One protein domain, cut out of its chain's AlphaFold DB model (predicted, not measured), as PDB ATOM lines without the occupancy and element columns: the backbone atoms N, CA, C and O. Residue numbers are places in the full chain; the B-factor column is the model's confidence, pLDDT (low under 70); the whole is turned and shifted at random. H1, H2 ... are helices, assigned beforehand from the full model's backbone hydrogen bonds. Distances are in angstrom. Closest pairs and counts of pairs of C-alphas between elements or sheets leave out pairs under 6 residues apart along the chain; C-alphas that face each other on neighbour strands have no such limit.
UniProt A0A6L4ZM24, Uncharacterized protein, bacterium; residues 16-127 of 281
ATOM      1  N   HIS A  16     123.885 141.432 144.853       93.06
ATOM      2  CA  HIS A  16     123.983 139.980 145.027       93.06
ATOM      3  C   HIS A  16     124.061 139.243 143.679       93.06
ATOM      4  O   HIS A  16     124.848 138.309 143.549       93.06
ATOM      5  N   ASP A  17     123.319 139.683 142.659       92.38
ATOM      6  CA  ASP A  17     123.412 139.138 141.296       92.38
ATOM      7  C   ASP A  17     124.814 139.397 140.719       92.38
ATOM      8  O   ASP A  17     125.386 138.546 140.043       92.38
ATOM      9  N   CYS A  18     125.390 140.562 141.024       91.56
ATOM     10  CA  CYS A  18     126.756 140.936 140.675       91.56
ATOM     11  C   CYS A  18     127.806 140.066 141.384       91.56
ATOM     12  O   CYS A  18     128.746 139.602 140.738       91.56
ATOM     13  N   GLN A  19     127.630 139.768 142.674       93.38
ATOM     14  CA  GLN A  19     128.486 138.816 143.387       93.38
ATOM     15  C   GLN A  19     128.386 137.402 142.783       93.38
ATOM     16  O   GLN A  19     129.402 136.800 142.439       93.38
ATOM     17  N   VAL A  20     127.161 136.897 142.581       94.38
ATOM     18  CA  VAL A  20     126.897 135.573 141.986       94.38
ATOM     19  C   VAL A  20     127.453 135.473 140.565       94.38
ATOM     20  O   VAL A  20     127.981 134.426 140.194       94.38
ATOM     21  N   PHE A  21     127.388 136.552 139.780       92.38
ATOM     22  CA  PHE A  21     128.026 136.632 138.466       92.38
ATOM     23  C   PHE A  21     129.542 136.426 138.551       92.38
ATOM     24  O   PHE A  21     130.081 135.657 137.758       92.38
ATOM     25  N   LEU A  22     130.228 137.096 139.484       91.44
ATOM     26  CA  LEU A  22     131.683 136.988 139.611       91.44
ATOM     27  C   LEU A  22     132.088 135.565 140.004       91.44
ATOM     28  O   LEU A  22     132.909 134.970 139.310       91.44
ATOM     29  N   ASP A  23     131.447 134.982 141.022       92.19
ATOM     30  CA  ASP A  23     131.718 133.600 141.436       92.19
ATOM     31  C   ASP A  23     131.396 132.584 140.318       92.19
ATOM     32  O   ASP A  23     132.128 131.609 140.123       92.19
ATOM     33  N   PHE A  24     130.332 132.810 139.540       93.19
ATOM     34  CA  PHE A  24     130.015 131.997 138.361       93.19
ATOM     35  C   PHE A  24     131.095 132.128 137.279       93.19
ATOM     36  O   PHE A  24     131.557 131.123 136.744       93.19
ATOM     37  N   TYR A  25     131.537 133.348 136.975       91.88
ATOM     38  CA  TYR A  25     132.482 133.617 135.896       91.88
ATOM     39  C   TYR A  25     133.909 133.140 136.207       91.88
ATOM     40  O   TYR A  25     134.508 132.425 135.400       91.88
ATOM     41  N   THR A  26     134.456 133.495 137.373       90.75
ATOM     42  CA  THR A  26     135.847 133.162 137.718       90.75
ATOM     43  C   THR A  26     135.984 131.755 138.283       90.75
ATOM     44  O   THR A  26     136.921 131.052 137.917       90.75
ATOM     45  N   ASN A  27     135.062 131.321 139.152       90.62
ATOM     46  CA  ASN A  27     135.255 130.096 139.937       90.62
ATOM     47  C   ASN A  27     134.566 128.896 139.280       90.62
ATOM     48  O   ASN A  27     135.182 127.845 139.131       90.62
ATOM     49  N   PHE A  28     133.310 129.039 138.838       92.06
ATOM     50  CA  PHE A  28     132.633 127.952 138.125       92.06
ATOM     51  C   PHE A  28     133.143 127.817 136.683       92.06
ATOM     52  O   PHE A  28     133.661 126.762 136.332       92.06
ATOM     53  N   LEU A  29     133.064 128.862 135.855       90.38
ATOM     54  CA  LEU A  29     133.480 128.800 134.446       90.38
ATOM     55  C   LEU A  29     135.004 128.882 134.224       90.38
ATOM     56  O   LEU A  29     135.457 128.693 133.093       90.38
ATOM     57  N   GLY A  30     135.794 129.175 135.264       88.44
ATOM     58  CA  GLY A  30     137.260 129.218 135.198       88.44
ATOM     59  C   GLY A  30     137.838 130.328 134.310       88.44
ATOM     60  O   GLY A  30     138.952 130.181 133.807       88.44
ATOM     61  N   GLN A  31     137.087 131.401 134.044       87.75
ATOM     62  CA  GLN A  31     137.454 132.402 133.037       87.75
ATOM     63  C   GLN A  31     138.309 133.544 133.608       87.75
ATOM     64  O   GLN A  31     138.050 134.044 134.705       87.75
ATOM     65  N   SER A  32     139.276 134.031 132.819       82.69
ATOM     66  CA  SER A  32     139.955 135.302 133.119       82.69
ATOM     67  C   SER A  32     139.075 136.506 132.773       82.69
ATOM     68  O   SER A  32     138.261 136.461 131.844       82.69
ATOM     69  N   GLN A  33     139.292 137.623 133.468       71.50
ATOM     70  CA  GLN A  33     138.686 138.919 133.137       71.50
ATOM     71  C   GLN A  33     139.137 139.440 131.757       71.50
ATOM     72  O   GLN A  33     138.395 140.190 131.133       71.50
ATOM     73  N   ASP A  34     140.285 138.978 131.245       75.44
ATOM     74  CA  ASP A  34     140.808 139.342 129.915       75.44
ATOM     75  C   ASP A  34     139.990 138.755 128.749       75.44
ATOM     76  O   ASP A  34     140.104 139.214 127.612       75.44
ATOM     77  N   ASN A  35     139.171 137.722 128.993       81.69
ATOM     78  CA  ASN A  35     138.360 137.097 127.948       81.69
ATOM     79  C   ASN A  35     137.106 137.941 127.664       81.69
ATOM     80  O   ASN A  35     135.994 137.610 128.084       81.69
ATOM     81  N   ASN A  36     137.313 139.037 126.925       76.94
ATOM     82  CA  ASN A  36     136.293 140.014 126.540       76.94
ATOM     83  C   ASN A  36     135.003 139.336 126.031       76.94
ATOM     84  O   ASN A  36     133.899 139.707 126.426       76.94
ATOM     85  N   LEU A  37     135.128 138.308 125.185       74.81
ATOM     86  CA  LEU A  37     133.991 137.604 124.586       74.81
ATOM     87  C   LEU A  37     133.170 136.826 125.631       74.81
ATOM     88  O   LEU A  37     131.942 136.935 125.673       74.81
ATOM     89  N   ASN A  38     133.831 136.041 126.483       78.31
ATOM     90  CA  ASN A  38     133.138 135.191 127.450       78.31
ATOM     91  C   ASN A  38     132.593 135.986 128.642       78.31
ATOM     92  O   ASN A  38     131.506 135.657 129.124       78.31
ATOM     93  N   LEU A  39     133.258 137.069 129.062       83.12
ATOM     94  CA  LEU A  39     132.727 138.009 130.056       83.12
ATOM     95  C   LEU A  39     131.363 138.552 129.607       83.12
ATOM     96  O   LEU A  39     130.384 138.520 130.355       83.12
ATOM     97  N   LEU A  40     131.282 139.001 128.354       76.44
ATOM     98  CA  LEU A  40     130.076 139.607 127.803       76.44
ATOM     99  C   LEU A  40     128.944 138.585 127.588       76.44
ATOM    100  O   LEU A  40     127.804 138.880 127.947       76.44
ATOM    101  N   LYS A  41     129.240 137.360 127.119       75.88
ATOM    102  CA  LYS A  41     128.265 136.241 127.107       75.88
ATOM    103  C   LYS A  41     127.696 135.982 128.504       75.88
ATOM    104  O   LYS A  41     126.482 135.899 128.682       75.88
ATOM    105  N   SER A  42     128.572 135.914 129.505       80.56
ATOM    106  CA  SER A  42     128.213 135.627 130.897       80.56
ATOM    107  C   SER A  42     127.343 136.726 131.521       80.56
ATOM    108  O   SER A  42     126.389 136.433 132.242       80.56
ATOM    109  N   LEU A  43     127.599 137.996 131.199       79.06
ATOM    110  CA  LEU A  43     126.743 139.108 131.626       79.06
ATOM    111  C   LEU A  43     125.391 139.107 130.908       79.06
ATOM    112  O   LEU A  43     124.355 139.322 131.538       79.06
ATOM    113  N   ALA A  44     125.371 138.810 129.607       74.38
ATOM    114  CA  ALA A  44     124.133 138.710 128.841       74.38
ATOM    115  C   ALA A  44     123.243 137.527 129.286       74.38
ATOM    116  O   ALA A  44     122.022 137.611 129.142       74.38
ATOM    117  N   LEU A  45     123.816 136.475 129.892       75.94
ATOM    118  CA  LEU A  45     123.069 135.455 130.640       75.94
ATOM    119  C   LEU A  45     122.421 136.022 131.903       75.94
ATOM    120  O   LEU A  45     121.220 135.853 132.100       75.94
ATOM    121  N   MET A  46     123.207 136.690 132.751       80.00
ATOM    122  CA  MET A  46     122.736 137.189 134.046       80.00
ATOM    123  C   MET A  46     121.659 138.263 133.916       80.00
ATOM    124  O   MET A  46     120.783 138.349 134.773       80.00
ATOM    125  N   ARG A  47     121.647 139.044 132.830       74.38
ATOM    126  CA  ARG A  47     120.541 139.970 132.549       74.38
ATOM    127  C   ARG A  47     119.192 139.255 132.447       74.38
ATOM    128  O   ARG A  47     118.247 139.694 133.094       74.38
ATOM    129  N   GLN A  48     119.127 138.141 131.719       73.81
ATOM    130  CA  GLN A  48     117.883 137.426 131.425       73.81
ATOM    131  C   GLN A  48     117.312 136.774 132.689       73.81
ATOM    132  O   GLN A  48     117.839 135.756 133.137       73.81
ATOM    133  N   ASN A  49     116.213 137.295 133.252       73.19
ATOM    134  CA  ASN A  49     115.723 136.864 134.581       73.19
ATOM    135  C   ASN A  49     115.564 135.332 134.727       73.19
ATOM    136  O   ASN A  49     115.880 134.771 135.775       73.19
ATOM    137  N   ARG A  50     115.113 134.636 133.671       75.25
ATOM    138  CA  ARG A  50     114.986 133.164 133.646       75.25
ATOM    139  C   ARG A  50     116.337 132.458 133.834       75.25
ATOM    140  O   ARG A  50     116.423 131.525 134.626       75.25
ATOM    141  N   ARG A  51     117.384 132.908 133.136       77.81
ATOM    142  CA  ARG A  51     118.735 132.326 133.219       77.81
ATOM    143  C   ARG A  51     119.490 132.793 134.456       77.81
ATOM    144  O   ARG A  51     120.203 131.987 135.042       77.81
ATOM    145  N   ARG A  52     119.245 134.022 134.924       85.19
ATOM    146  CA  ARG A  52     119.688 134.513 136.237       85.19
ATOM    147  C   ARG A  52     119.273 133.544 137.345       85.19
ATOM    148  O   ARG A  52     120.124 133.076 138.089       85.19
ATOM    149  N   LEU A  53     117.996 133.152 137.398       86.62
ATOM    150  CA  LEU A  53     117.505 132.171 138.378       86.62
ATOM    151  C   LEU A  53     118.213 130.809 138.267       86.62
ATOM    152  O   LEU A  53     118.549 130.217 139.289       86.62
ATOM    153  N   VAL A  54     118.486 130.323 137.052       88.38
ATOM    154  CA  VAL A  54     119.255 129.080 136.854       88.38
ATOM    155  C   VAL A  54     120.690 129.229 137.368       88.38
ATOM    156  O   VAL A  54     121.136 128.370 138.121       88.38
ATOM    157  N   ILE A  55     121.386 130.327 137.057       90.88
ATOM    158  CA  ILE A  55     122.754 130.578 137.539       90.88
ATOM    159  C   ILE A  55     122.794 130.724 139.068       90.88
ATOM    160  O   ILE A  55     123.643 130.111 139.707       90.88
ATOM    161  N   HIS A  56     121.846 131.440 139.683       92.81
ATOM    162  CA  HIS A  56     121.750 131.516 141.147       92.81
ATOM    163  C   HIS A  56     121.524 130.126 141.771       92.81
ATOM    164  O   HIS A  56     122.168 129.803 142.765       92.81
ATOM    165  N   ASN A  57     120.687 129.269 141.173       90.81
ATOM    166  CA  ASN A  57     120.479 127.897 141.655       90.81
ATOM    167  C   ASN A  57     121.731 127.011 141.488       90.81
ATOM    168  O   ASN A  57     122.032 126.208 142.371       90.81
ATOM    169  N   VAL A  58     122.463 127.167 140.382       91.94
ATOM    170  CA  VAL A  58     123.739 126.482 140.105       91.94
ATOM    171  C   VAL A  58     124.799 126.884 141.129       91.94
ATOM    172  O   VAL A  58     125.444 126.018 141.717       91.94
ATOM    173  N   MET A  59     124.934 128.181 141.415       94.56
ATOM    174  CA  MET A  59     125.909 128.691 142.384       94.56
ATOM    175  C   MET A  59     125.512 128.407 143.839       94.56
ATOM    176  O   MET A  59     126.378 128.090 144.653       94.56
ATOM    177  N   ALA A  60     124.217 128.390 144.171       91.69
ATOM    178  CA  ALA A  60     123.735 127.952 145.484       91.69
ATOM    179  C   ALA A  60     124.102 126.487 145.799       91.69
ATOM    180  O   ALA A  60     124.263 126.128 146.966       91.69
ATOM    181  N   ALA A  61     124.285 125.647 144.774       90.12
ATOM    182  CA  ALA A  61     124.776 124.275 144.900       90.12
ATOM    183  C   ALA A  61     126.124 124.060 144.183       90.12
ATOM    184  O   ALA A  61     126.384 122.964 143.680       90.12
ATOM    185  N   HIS A  62     126.993 125.081 144.163       90.19
ATOM    186  CA  HIS A  62     128.233 125.130 143.373       90.19
ATOM    187  C   HIS A  62     129.063 123.834 143.416       90.19
ATOM    188  O   HIS A  62     129.437 123.322 142.368       90.19
ATOM    189  N   LYS A  63     129.264 123.226 144.595       89.50
ATOM    190  CA  LYS A  63     130.016 121.959 144.736       89.50
ATOM    191  C   LYS A  63     129.416 120.783 143.953       89.50
ATOM    192  O   LYS A  63     130.162 119.965 143.430       89.50
ATOM    193  N   LEU A  64     128.085 120.688 143.872       88.88
ATOM    194  CA  LEU A  64     127.411 119.673 143.058       88.88
ATOM    195  C   LEU A  64     127.496 120.036 141.572       88.88
ATOM    196  O   LEU A  64     127.751 119.162 140.752       88.88
ATOM    197  N   ALA A  65     127.343 121.318 141.224       90.50
ATOM    198  CA  ALA A  65     127.526 121.777 139.850       90.50
ATOM    199  C   ALA A  65     128.942 121.475 139.332       90.50
ATOM    200  O   ALA A  65     129.087 120.981 138.220       90.50
ATOM    201  N   GLU A  66     129.976 121.687 140.145       90.69
ATOM    202  CA  GLU A  66     131.359 121.344 139.807       90.69
ATOM    203  C   GLU A  66     131.587 119.842 139.607       90.69
ATOM    204  O   GLU A  66     132.384 119.456 138.755       90.69
ATOM    205  N   GLN A  67     130.900 118.994 140.378       90.00
ATOM    206  CA  GLN A  67     130.973 117.539 140.228       90.00
ATOM    207  C   GLN A  67     130.221 117.057 138.982       90.00
ATOM    208  O   GLN A  67     130.707 116.156 138.303       90.00
ATOM    209  N   VAL A  68     129.060 117.642 138.671       90.00
ATOM    210  CA  VAL A  68     128.260 117.325 137.475       90.00
ATOM    211  C   VAL A  68     128.987 117.781 136.207       90.00
ATOM    212  O   VAL A  68     129.213 116.978 135.304       90.00
ATOM    213  N   PHE A  69     129.419 119.041 136.165       89.88
ATOM    214  CA  PHE A  69     130.219 119.625 135.090       89.88
ATOM    215  C   PHE A  69     131.715 119.528 135.437       89.88
ATOM    216  O   PHE A  69     132.380 120.534 135.686       89.88
ATOM    217  N   SER A  70     132.253 118.309 135.501       88.00
ATOM    218  CA  SER A  70     133.629 118.061 135.964       88.00
ATOM    219  C   SER A  70     134.727 118.570 135.016       88.00
ATOM    220  O   SER A  70     135.843 118.829 135.465       88.00
ATOM    221  N   ASN A  71     134.425 118.753 133.727       87.12
ATOM    222  CA  ASN A  71     135.356 119.256 132.716       87.12
ATOM    223  C   ASN A  71     135.217 120.786 132.521       87.12
ATOM    224  O   ASN A  71     134.143 121.237 132.121       87.12
ATOM    225  N   PRO A  72     136.275 121.601 132.716       83.31
ATOM    226  CA  PRO A  72     136.219 123.046 132.475       83.31
ATOM    227  C   PRO A  72     135.827 123.437 131.041       83.31
ATOM    228  O   PRO A  72     135.127 124.431 130.856       83.31
ATOM    229  N   SER A  73     136.207 122.648 130.029       80.62
ATOM    230  CA  SER A  73     135.835 122.925 128.632       80.62
ATOM    231  C   SER A  73     134.321 122.830 128.410       80.62
ATOM    232  O   SER A  73     133.743 123.657 127.707       80.62
ATOM    233  N   ASP A  74     133.660 121.868 129.059       81.81
ATOM    234  CA  ASP A  74     132.201 121.702 129.022       81.81
ATOM    235  C   ASP A  74     131.507 122.896 129.697       81.81
ATOM    236  O   ASP A  74     130.479 123.385 129.224       81.81
ATOM    237  N   ARG A  75     132.107 123.433 130.771       84.94
ATOM    238  CA  ARG A  75     131.624 124.655 131.425       84.94
ATOM    239  C   ARG A  75     131.694 125.857 130.480       84.94
ATOM    240  O   ARG A  75     130.715 126.590 130.384       84.94
ATOM    241  N   GLU A  76     132.780 126.043 129.725       79.31
ATOM    242  CA  GLU A  76     132.855 127.120 128.721       79.31
ATOM    243  C   GLU A  76     131.763 126.982 127.640       79.31
ATOM    244  O   GLU A  76     131.160 127.979 127.230       79.31
ATOM    245  N   GLN A  77     131.433 125.757 127.218       75.75
ATOM    246  CA  GLN A  77     130.386 125.531 126.215       75.75
ATOM    247  C   GLN A  77     128.990 126.007 126.659       75.75
ATOM    248  O   GLN A  77     128.179 126.340 125.791       75.75
ATOM    249  N   ILE A  78     128.720 126.171 127.962       79.12
ATOM    250  CA  ILE A  78     127.494 126.816 128.481       79.12
ATOM    251  C   ILE A  78     127.328 128.242 127.931       79.12
ATOM    252  O   ILE A  78     126.213 128.664 127.628       79.12
ATOM    253  N   LEU A  79     128.425 128.985 127.753       75.19
ATOM    254  CA  LEU A  79     128.390 130.343 127.195       75.19
ATOM    255  C   LEU A  79     128.066 130.371 125.701       75.19
ATOM    256  O   LEU A  79     127.712 131.421 125.167       75.19
ATOM    257  N   THR A  80     128.188 129.229 125.024       69.19
ATOM    258  CA  THR A  80     127.749 129.066 123.636       69.19
ATOM    259  C   THR A  80     126.326 128.504 123.584       69.19
ATOM    260  O   THR A  80     125.526 128.984 122.791       69.19
ATOM    261  N   TYR A  81     125.965 127.563 124.462       70.81
ATOM    262  CA  TYR A  81     124.662 126.885 124.468       70.81
ATOM    263  C   TYR A  81     123.981 126.930 125.860       70.81
ATOM    264  O   TYR A  81     123.963 125.931 126.584       70.81
ATOM    265  N   PRO A  82     123.392 128.075 126.256       71.88
ATOM    266  CA  PRO A  82     122.867 128.303 127.611       71.88
ATOM    267  C   PRO A  82     121.761 127.352 128.055       71.88
ATOM    268  O   PRO A  82     121.718 126.928 129.210       71.88
ATOM    269  N   SER A  83     120.878 126.998 127.126       71.00
ATOM    270  CA  SER A  83     119.814 126.015 127.315       71.00
ATOM    271  C   SER A  83     120.325 124.644 127.767       71.00
ATOM    272  O   SER A  83     119.567 123.930 128.416       71.00
ATOM    273  N   ILE A  84     121.598 124.287 127.537       75.06
ATOM    274  CA  ILE A  84     122.194 123.091 128.158       75.06
ATOM    275  C   ILE A  84     122.194 123.227 129.680       75.06
ATOM    276  O   ILE A  84     121.745 122.312 130.364       75.06
ATOM    277  N   LEU A  85     122.650 124.362 130.227       82.12
ATOM    278  CA  LEU A  85     122.669 124.569 131.675       82.12
ATOM    279  C   LEU A  85     121.245 124.566 132.242       82.12
ATOM    280  O   LEU A  85     121.024 123.968 133.286       82.12
ATOM    281  N   GLU A  86     120.268 125.148 131.541       81.56
ATOM    282  CA  GLU A  86     118.861 125.053 131.955       81.56
ATOM    283  C   GLU A  86     118.358 123.594 131.983       81.56
ATOM    284  O   GLU A  86     117.837 123.142 133.004       81.56
ATOM    285  N   ASN A  87     118.545 122.850 130.889       81.75
ATOM    286  CA  ASN A  87     118.019 121.492 130.705       81.75
ATOM    287  C   ASN A  87     118.707 120.457 131.608       81.75
ATOM    288  O   ASN A  87     118.048 119.565 132.148       81.75
ATOM    289  N   ILE A  88     120.030 120.556 131.772       83.69
ATOM    290  CA  ILE A  88     120.792 119.684 132.669       83.69
ATOM    291  C   ILE A  88     120.486 120.050 134.117       83.69
ATOM    292  O   ILE A  88     120.239 119.154 134.913       83.69
ATOM    293  N   TRP A  89     120.429 121.337 134.484       88.88
ATOM    294  CA  TRP A  89     120.167 121.702 135.878       88.88
ATOM    295  C   TRP A  89     118.745 121.347 136.334       88.88
ATOM    296  O   TRP A  89     118.563 120.936 137.479       88.88
ATOM    297  N   GLN A  90     117.748 121.399 135.442       86.38
ATOM    298  CA  GLN A  90     116.422 120.831 135.716       86.38
ATOM    299  C   GLN A  90     116.507 119.326 136.009       86.38
ATOM    300  O   GLN A  90     116.036 118.890 137.058       86.38
ATOM    301  N   GLN A  91     117.204 118.553 135.170       86.06
ATOM    302  CA  GLN A  91     117.412 117.120 135.408       86.06
ATOM    303  C   GLN A  91     118.237 116.830 136.675       86.06
ATOM    304  O   GLN A  91     117.947 115.862 137.367       86.06
ATOM    305  N   VAL A  92     119.207 117.673 137.054       87.44
ATOM    306  CA  VAL A  92     119.945 117.559 138.330       87.44
ATOM    307  C   VAL A  92     119.017 117.776 139.531       87.44
ATOM    308  O   VAL A  92     119.126 117.052 140.520       87.44
ATOM    309  N   LEU A  93     118.090 118.739 139.461       87.00
ATOM    310  CA  LEU A  93     117.114 119.004 140.524       87.00
ATOM    311  C   LEU A  93     116.071 117.881 140.639       87.00
ATOM    312  O   LEU A  93     115.796 117.410 141.746       87.00
ATOM    313  N   GLU A  94     115.541 117.404 139.510       87.00
ATOM    314  CA  GLU A  94     114.654 116.236 139.452       87.00
ATOM    315  C   GLU A  94     115.358 114.985 139.986       87.00
ATOM    316  O   GLU A  94     114.819 114.287 140.846       87.00
ATOM    317  N   TYR A  95     116.600 114.732 139.566       84.75
ATOM    318  CA  TYR A  95     117.394 113.609 140.053       84.75
ATOM    319  C   TYR A  95     117.646 113.726 141.560       84.75
ATOM    320  O   TYR A  95     117.323 112.788 142.287       84.75
ATOM    321  N   LYS A  96     118.085 114.893 142.067       83.69
ATOM    322  CA  LYS A  96     118.269 115.133 143.512       83.69
ATOM    323  C   LYS A  96     116.996 114.846 144.311       83.69
ATOM    324  O   LYS A  96     117.104 114.295 145.401       83.69
ATOM    325  N   SER A  97     115.804 115.149 143.788       83.19
ATOM    326  CA  SER A  97     114.541 114.894 144.503       83.19
ATOM    327  C   SER A  97     114.286 113.413 144.843       83.19
ATOM    328  O   SER A  97     113.520 113.124 145.760       83.19
ATOM    329  N   ASN A  98     114.967 112.481 144.161       81.38
ATOM    330  CA  ASN A  98     114.863 111.038 144.391       81.38
ATOM    331  C   ASN A  98     115.880 110.489 145.417       81.38
ATOM    332  O   ASN A  98     115.816 109.306 145.753       81.38
ATOM    333  N   TYR A  99     116.807 111.311 145.928       79.69
ATOM    334  CA  TYR A  99     117.872 110.887 146.848       79.69
ATOM    335  C   TYR A  99     117.919 111.756 148.111       79.69
ATOM    336  O   TYR A  99     117.674 112.961 148.085       79.69
ATOM    337  N   THR A 100     118.301 111.158 149.240       70.75
ATOM    338  CA  THR A 100     118.671 111.923 150.439       70.75
ATOM    339  C   THR A 100     120.029 112.600 150.234       70.75
ATOM    340  O   THR A 100     120.906 112.053 149.567       70.75
ATOM    341  N   GLU A 101     120.223 113.794 150.809       61.81
ATOM    342  CA  GLU A 101     121.299 114.722 150.402       61.81
ATOM    343  C   GLU A 101     122.731 114.165 150.475       61.81
ATOM    344  O   GLU A 101     123.597 114.628 149.738       61.81
ATOM    345  N   ASN A 102     122.976 113.157 151.316       60.75
ATOM    346  CA  ASN A 102     124.297 112.551 151.502       60.75
ATOM    347  C   ASN A 102     124.607 111.391 150.531       60.75
ATOM    348  O   ASN A 102     125.743 110.932 150.499       60.75
ATOM    349  N   ASN A 103     123.620 110.908 149.762       65.50
ATOM    350  CA  ASN A 103     123.700 109.666 148.978       65.50
ATOM    351  C   ASN A 103     123.400 109.871 147.476       65.50
ATOM    352  O   ASN A 103     122.872 108.969 146.828       65.50
ATOM    353  N   LEU A 104     123.694 111.048 146.914       80.62
ATOM    354  CA  LEU A 104     123.471 111.351 145.495       80.62
ATOM    355  C   LEU A 104     124.642 110.836 144.625       80.62
ATOM    356  O   LEU A 104     125.733 111.407 144.706       80.62
ATOM    357  N   PRO A 105     124.470 109.801 143.778       83.69
ATOM    358  CA  PRO A 105     125.522 109.369 142.860       83.69
ATOM    359  C   PRO A 105     125.616 110.347 141.680       83.69
ATOM    360  O   PRO A 105     124.636 110.580 140.977       83.69
ATOM    361  N   VAL A 106     126.794 110.932 141.446       85.94
ATOM    362  CA  VAL A 106     126.960 111.992 140.428       85.94
ATOM    363  C   VAL A 106     127.387 111.441 139.057       85.94
ATOM    364  O   VAL A 106     127.185 112.099 138.040       85.94
ATOM    365  N   GLU A 107     127.890 110.206 138.992       88.50
ATOM    366  CA  GLU A 107     128.342 109.556 137.748       88.50
ATOM    367  C   GLU A 107     127.271 109.527 136.630       88.50
ATOM    368  O   GLU A 107     127.611 109.845 135.487       88.50
ATOM    369  N   PRO A 108     125.972 109.246 136.893       86.81
ATOM    370  CA  PRO A 108     124.943 109.285 135.847       86.81
ATOM    371  C   PRO A 108     124.705 110.698 135.294       86.81
ATOM    372  O   PRO A 108     124.435 110.859 134.104       86.81
ATOM    373  N   LEU A 109     124.850 111.726 136.137       86.88
ATOM    374  CA  LEU A 109     124.735 113.132 135.741       86.88
ATOM    375  C   LEU A 109     125.957 113.582 134.924       86.88
ATOM    376  O   LEU A 109     125.799 114.277 133.927       86.88
ATOM    377  N   GLN A 110     127.162 113.124 135.277       89.12
ATOM    378  CA  GLN A 110     128.375 113.345 134.475       89.12
ATOM    379  C   GLN A 110     128.261 112.699 133.088       89.12
ATOM    380  O   GLN A 110     128.572 113.329 132.081       89.12
ATOM    381  N   GLN A 111     127.764 111.461 133.002       87.38
ATOM    382  CA  GLN A 111     127.540 110.804 131.709       87.38
ATOM    383  C   GLN A 111     126.459 111.519 130.884       87.38
ATOM    384  O   GLN A 111     126.601 111.638 129.669       87.38
ATOM    385  N   MET A 112     125.408 112.053 131.511       85.00
ATOM    386  CA  MET A 112     124.428 112.918 130.841       85.00
ATOM    387  C   MET A 112     125.088 114.183 130.264       85.00
ATOM    388  O   MET A 112     124.883 114.486 129.090       85.00
ATOM    389  N   VAL A 113     125.921 114.877 131.050       86.12
ATOM    390  CA  VAL A 113     126.696 116.062 130.631       86.12
ATOM    391  C   VAL A 113     127.580 115.762 129.418       86.12
ATOM    392  O   VAL A 113     127.450 116.424 128.390       86.12
ATOM    393  N   ILE A 114     128.412 114.719 129.502       86.00
ATOM    394  CA  ILE A 114     129.336 114.314 128.431       86.00
ATOM    395  C   ILE A 114     128.571 113.992 127.137       86.00
ATOM    396  O   ILE A 114     128.966 114.419 126.051       86.00
ATOM    397  N   ASN A 115     127.444 113.279 127.237       82.56
ATOM    398  CA  ASN A 115     126.615 112.948 126.078       82.56
ATOM    399  C   ASN A 115     125.948 114.181 125.444       82.56
ATOM    400  O   ASN A 115     125.828 114.228 124.219       82.56
ATOM    401  N   TYR A 116     125.543 115.180 126.239       79.06
ATOM    402  CA  TYR A 116     125.010 116.447 125.721       79.06
ATOM    403  C   TYR A 116     126.076 117.252 124.970       79.06
ATOM    404  O   TYR A 116     125.829 117.674 123.839       79.06
ATOM    405  N   PHE A 117     127.265 117.441 125.551       79.44
ATOM    406  CA  PHE A 117     128.319 118.228 124.903       79.44
ATOM    407  C   PHE A 117     128.904 117.529 123.668       79.44
ATOM    408  O   PHE A 117     129.068 118.181 122.643       79.44
ATOM    409  N   SER A 118     129.068 116.203 123.685       77.50
ATOM    410  CA  SER A 118     129.528 115.419 122.523       77.50
ATOM    411  C   SER A 118     128.621 115.563 121.284       77.50
ATOM    412  O   SER A 118     129.099 115.727 120.158       77.50
ATOM    413  N   GLN A 119     127.293 115.596 121.471       69.44
ATOM    414  CA  GLN A 119     126.341 115.876 120.380       69.44
ATOM    415  C   GLN A 119     126.511 117.298 119.815       69.44
ATOM    416  O   GLN A 119     126.291 117.548 118.627       69.44
ATOM    417  N   ILE A 120     126.909 118.235 120.672       67.75
ATOM    418  CA  ILE A 120     126.935 119.668 120.393       67.75
ATOM    419  C   ILE A 120     128.297 120.123 119.848       67.75
ATOM    420  O   ILE A 120     128.318 121.014 119.003       67.75
ATOM    421  N   ASP A 121     129.405 119.449 120.163       67.56
ATOM    422  CA  ASP A 121     130.728 119.676 119.553       67.56
ATOM    423  C   ASP A 121     130.707 119.546 118.022       67.56
ATOM    424  O   ASP A 121     131.358 120.317 117.308       67.56
ATOM    425  N   THR A 122     129.901 118.616 117.501       63.66
ATOM    426  CA  THR A 122     129.680 118.451 116.055       63.66
ATOM    427  C   THR A 122     129.055 119.713 115.447       63.66
ATOM    428  O   THR A 122     129.541 120.235 114.442       63.66
ATOM    429  N   THR A 123     128.034 120.262 116.113       59.44
ATOM    430  CA  THR A 123     127.356 121.508 115.716       59.44
ATOM    431  C   THR A 123     128.286 122.718 115.866       59.44
ATOM    432  O   THR A 123     128.376 123.553 114.968       59.44
ATOM    433  N   ASN A 124     129.018 122.799 116.977       61.75
ATOM    434  CA  ASN A 124     129.973 123.858 117.307       61.75
ATOM    435  C   ASN A 124     131.096 123.932 116.252       61.75
ATOM    436  O   ASN A 124     131.481 125.012 115.806       61.75
ATOM    437  N   THR A 125     131.567 122.775 115.776       63.25
ATOM    438  CA  THR A 125     132.556 122.668 114.693       63.25
ATOM    439  C   THR A 125     132.002 123.177 113.360       63.25
ATOM    440  O   THR A 125     132.644 124.000 112.706       63.25
ATOM    441  N   GLN A 126     130.792 122.756 112.969       56.53
ATOM    442  CA  GLN A 126     130.123 123.237 111.750       56.53
ATOM    443  C   GLN A 126     129.889 124.757 111.791       56.53
ATOM    444  O   GLN A 126     130.204 125.462 110.831       56.53
ATOM    445  N   LEU A 127     129.409 125.268 112.929       53.78
ATOM    446  CA  LEU A 127     129.206 126.691 113.195       53.78
ATOM    447  C   LEU A 127     130.511 127.485 113.041       53.78
ATOM    448  O   LEU A 127     130.553 128.445 112.271       53.78
TER     449      LEU A 127
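This is residues 16 to 127 of the 281 residues of an uncharacterized protein of bacterium (UniProt A0A6L4ZM24). A long helical hairpin, H6 and H7, runs along one side of this model, and three crossed helices, H1, H2 and H3, make a cluster on the other side, where H3 packs on H6. The short helices H4 and H5 lie near the middle and pack on H7, while residues 97 to 103, at the turn of the hairpin, stick out. The printed part has 112 residues with seven named helices, H1 to H7 in order, and no named strand: its class is all helix. It is compact, with a radius of gyration of the C-alphas of 13.8 A and spans of 40 by 37 by 22 A.

Start with H1, residues 16 to 28, and H2, residues 36 to 47: they form a helical hairpin and touch at Tyr 25 and Ser 42, whose C-alphas, the closest, are 6.9 A apart, at a steep tilt of 42 degrees, opposite ways. H3, residues 49 to 60, touches H1, with C-alphas 20 and 56 closest at 6.6 A and a steep tilt of 61 degrees; it touches H2 only at the corner, C-alphas 46 and 52 being closest at 4.6 A. Next look at H4, residues 62 to 68, and H5, residues 72 to 77, which are apart. H6, residues 82 to 97, touches H3 with residues 85 to 89 alone, C-alphas 54 and 86 being closest at 6.4 A. H7, residues 107 to 127, forms a hairpin with H6 at a shallow tilt of 11 degrees, opposite ways; C-alphas 92 and 109 are closest at 7.0 A. H7 touches H4, about perpendicular at 78 degrees, with C-alphas 68 and 110 closest at 5.0 A. It only just touches H5, with 3 pairs of C-alphas within 8 A, the closest being 74 and 117 at 6.6 A. H1 and H7 are apart. In H1 to H6 every O i to N i+4 pair is within hydrogen-bond range; in H7, 15 of 17 are.

Find C-alpha 16 at (123.983, 139.980, 145.027); from there H1 runs 16.3 A to Phe 28. H2 measures 16.9 A, H3 16.2 A, H4 9.8 A and H5 8.9 A. At C-alpha 82, (122.867, 128.303, 127.611), H6 begins its 23.1 A. H7, 30.0 A long with a kink of 28 degrees near residue 120, ends at C-alpha 127, (129.206, 126.691, 113.195).

The two C-alphas farthest apart, those of Thr 100 and Gln 126, are 41.9 A from each other. The printed part has no cut and no long link. Mean pLDDT of the printed part is 81.7; look for values under 70 at residue 80, residues 101 to 103 and residues 119 to 127.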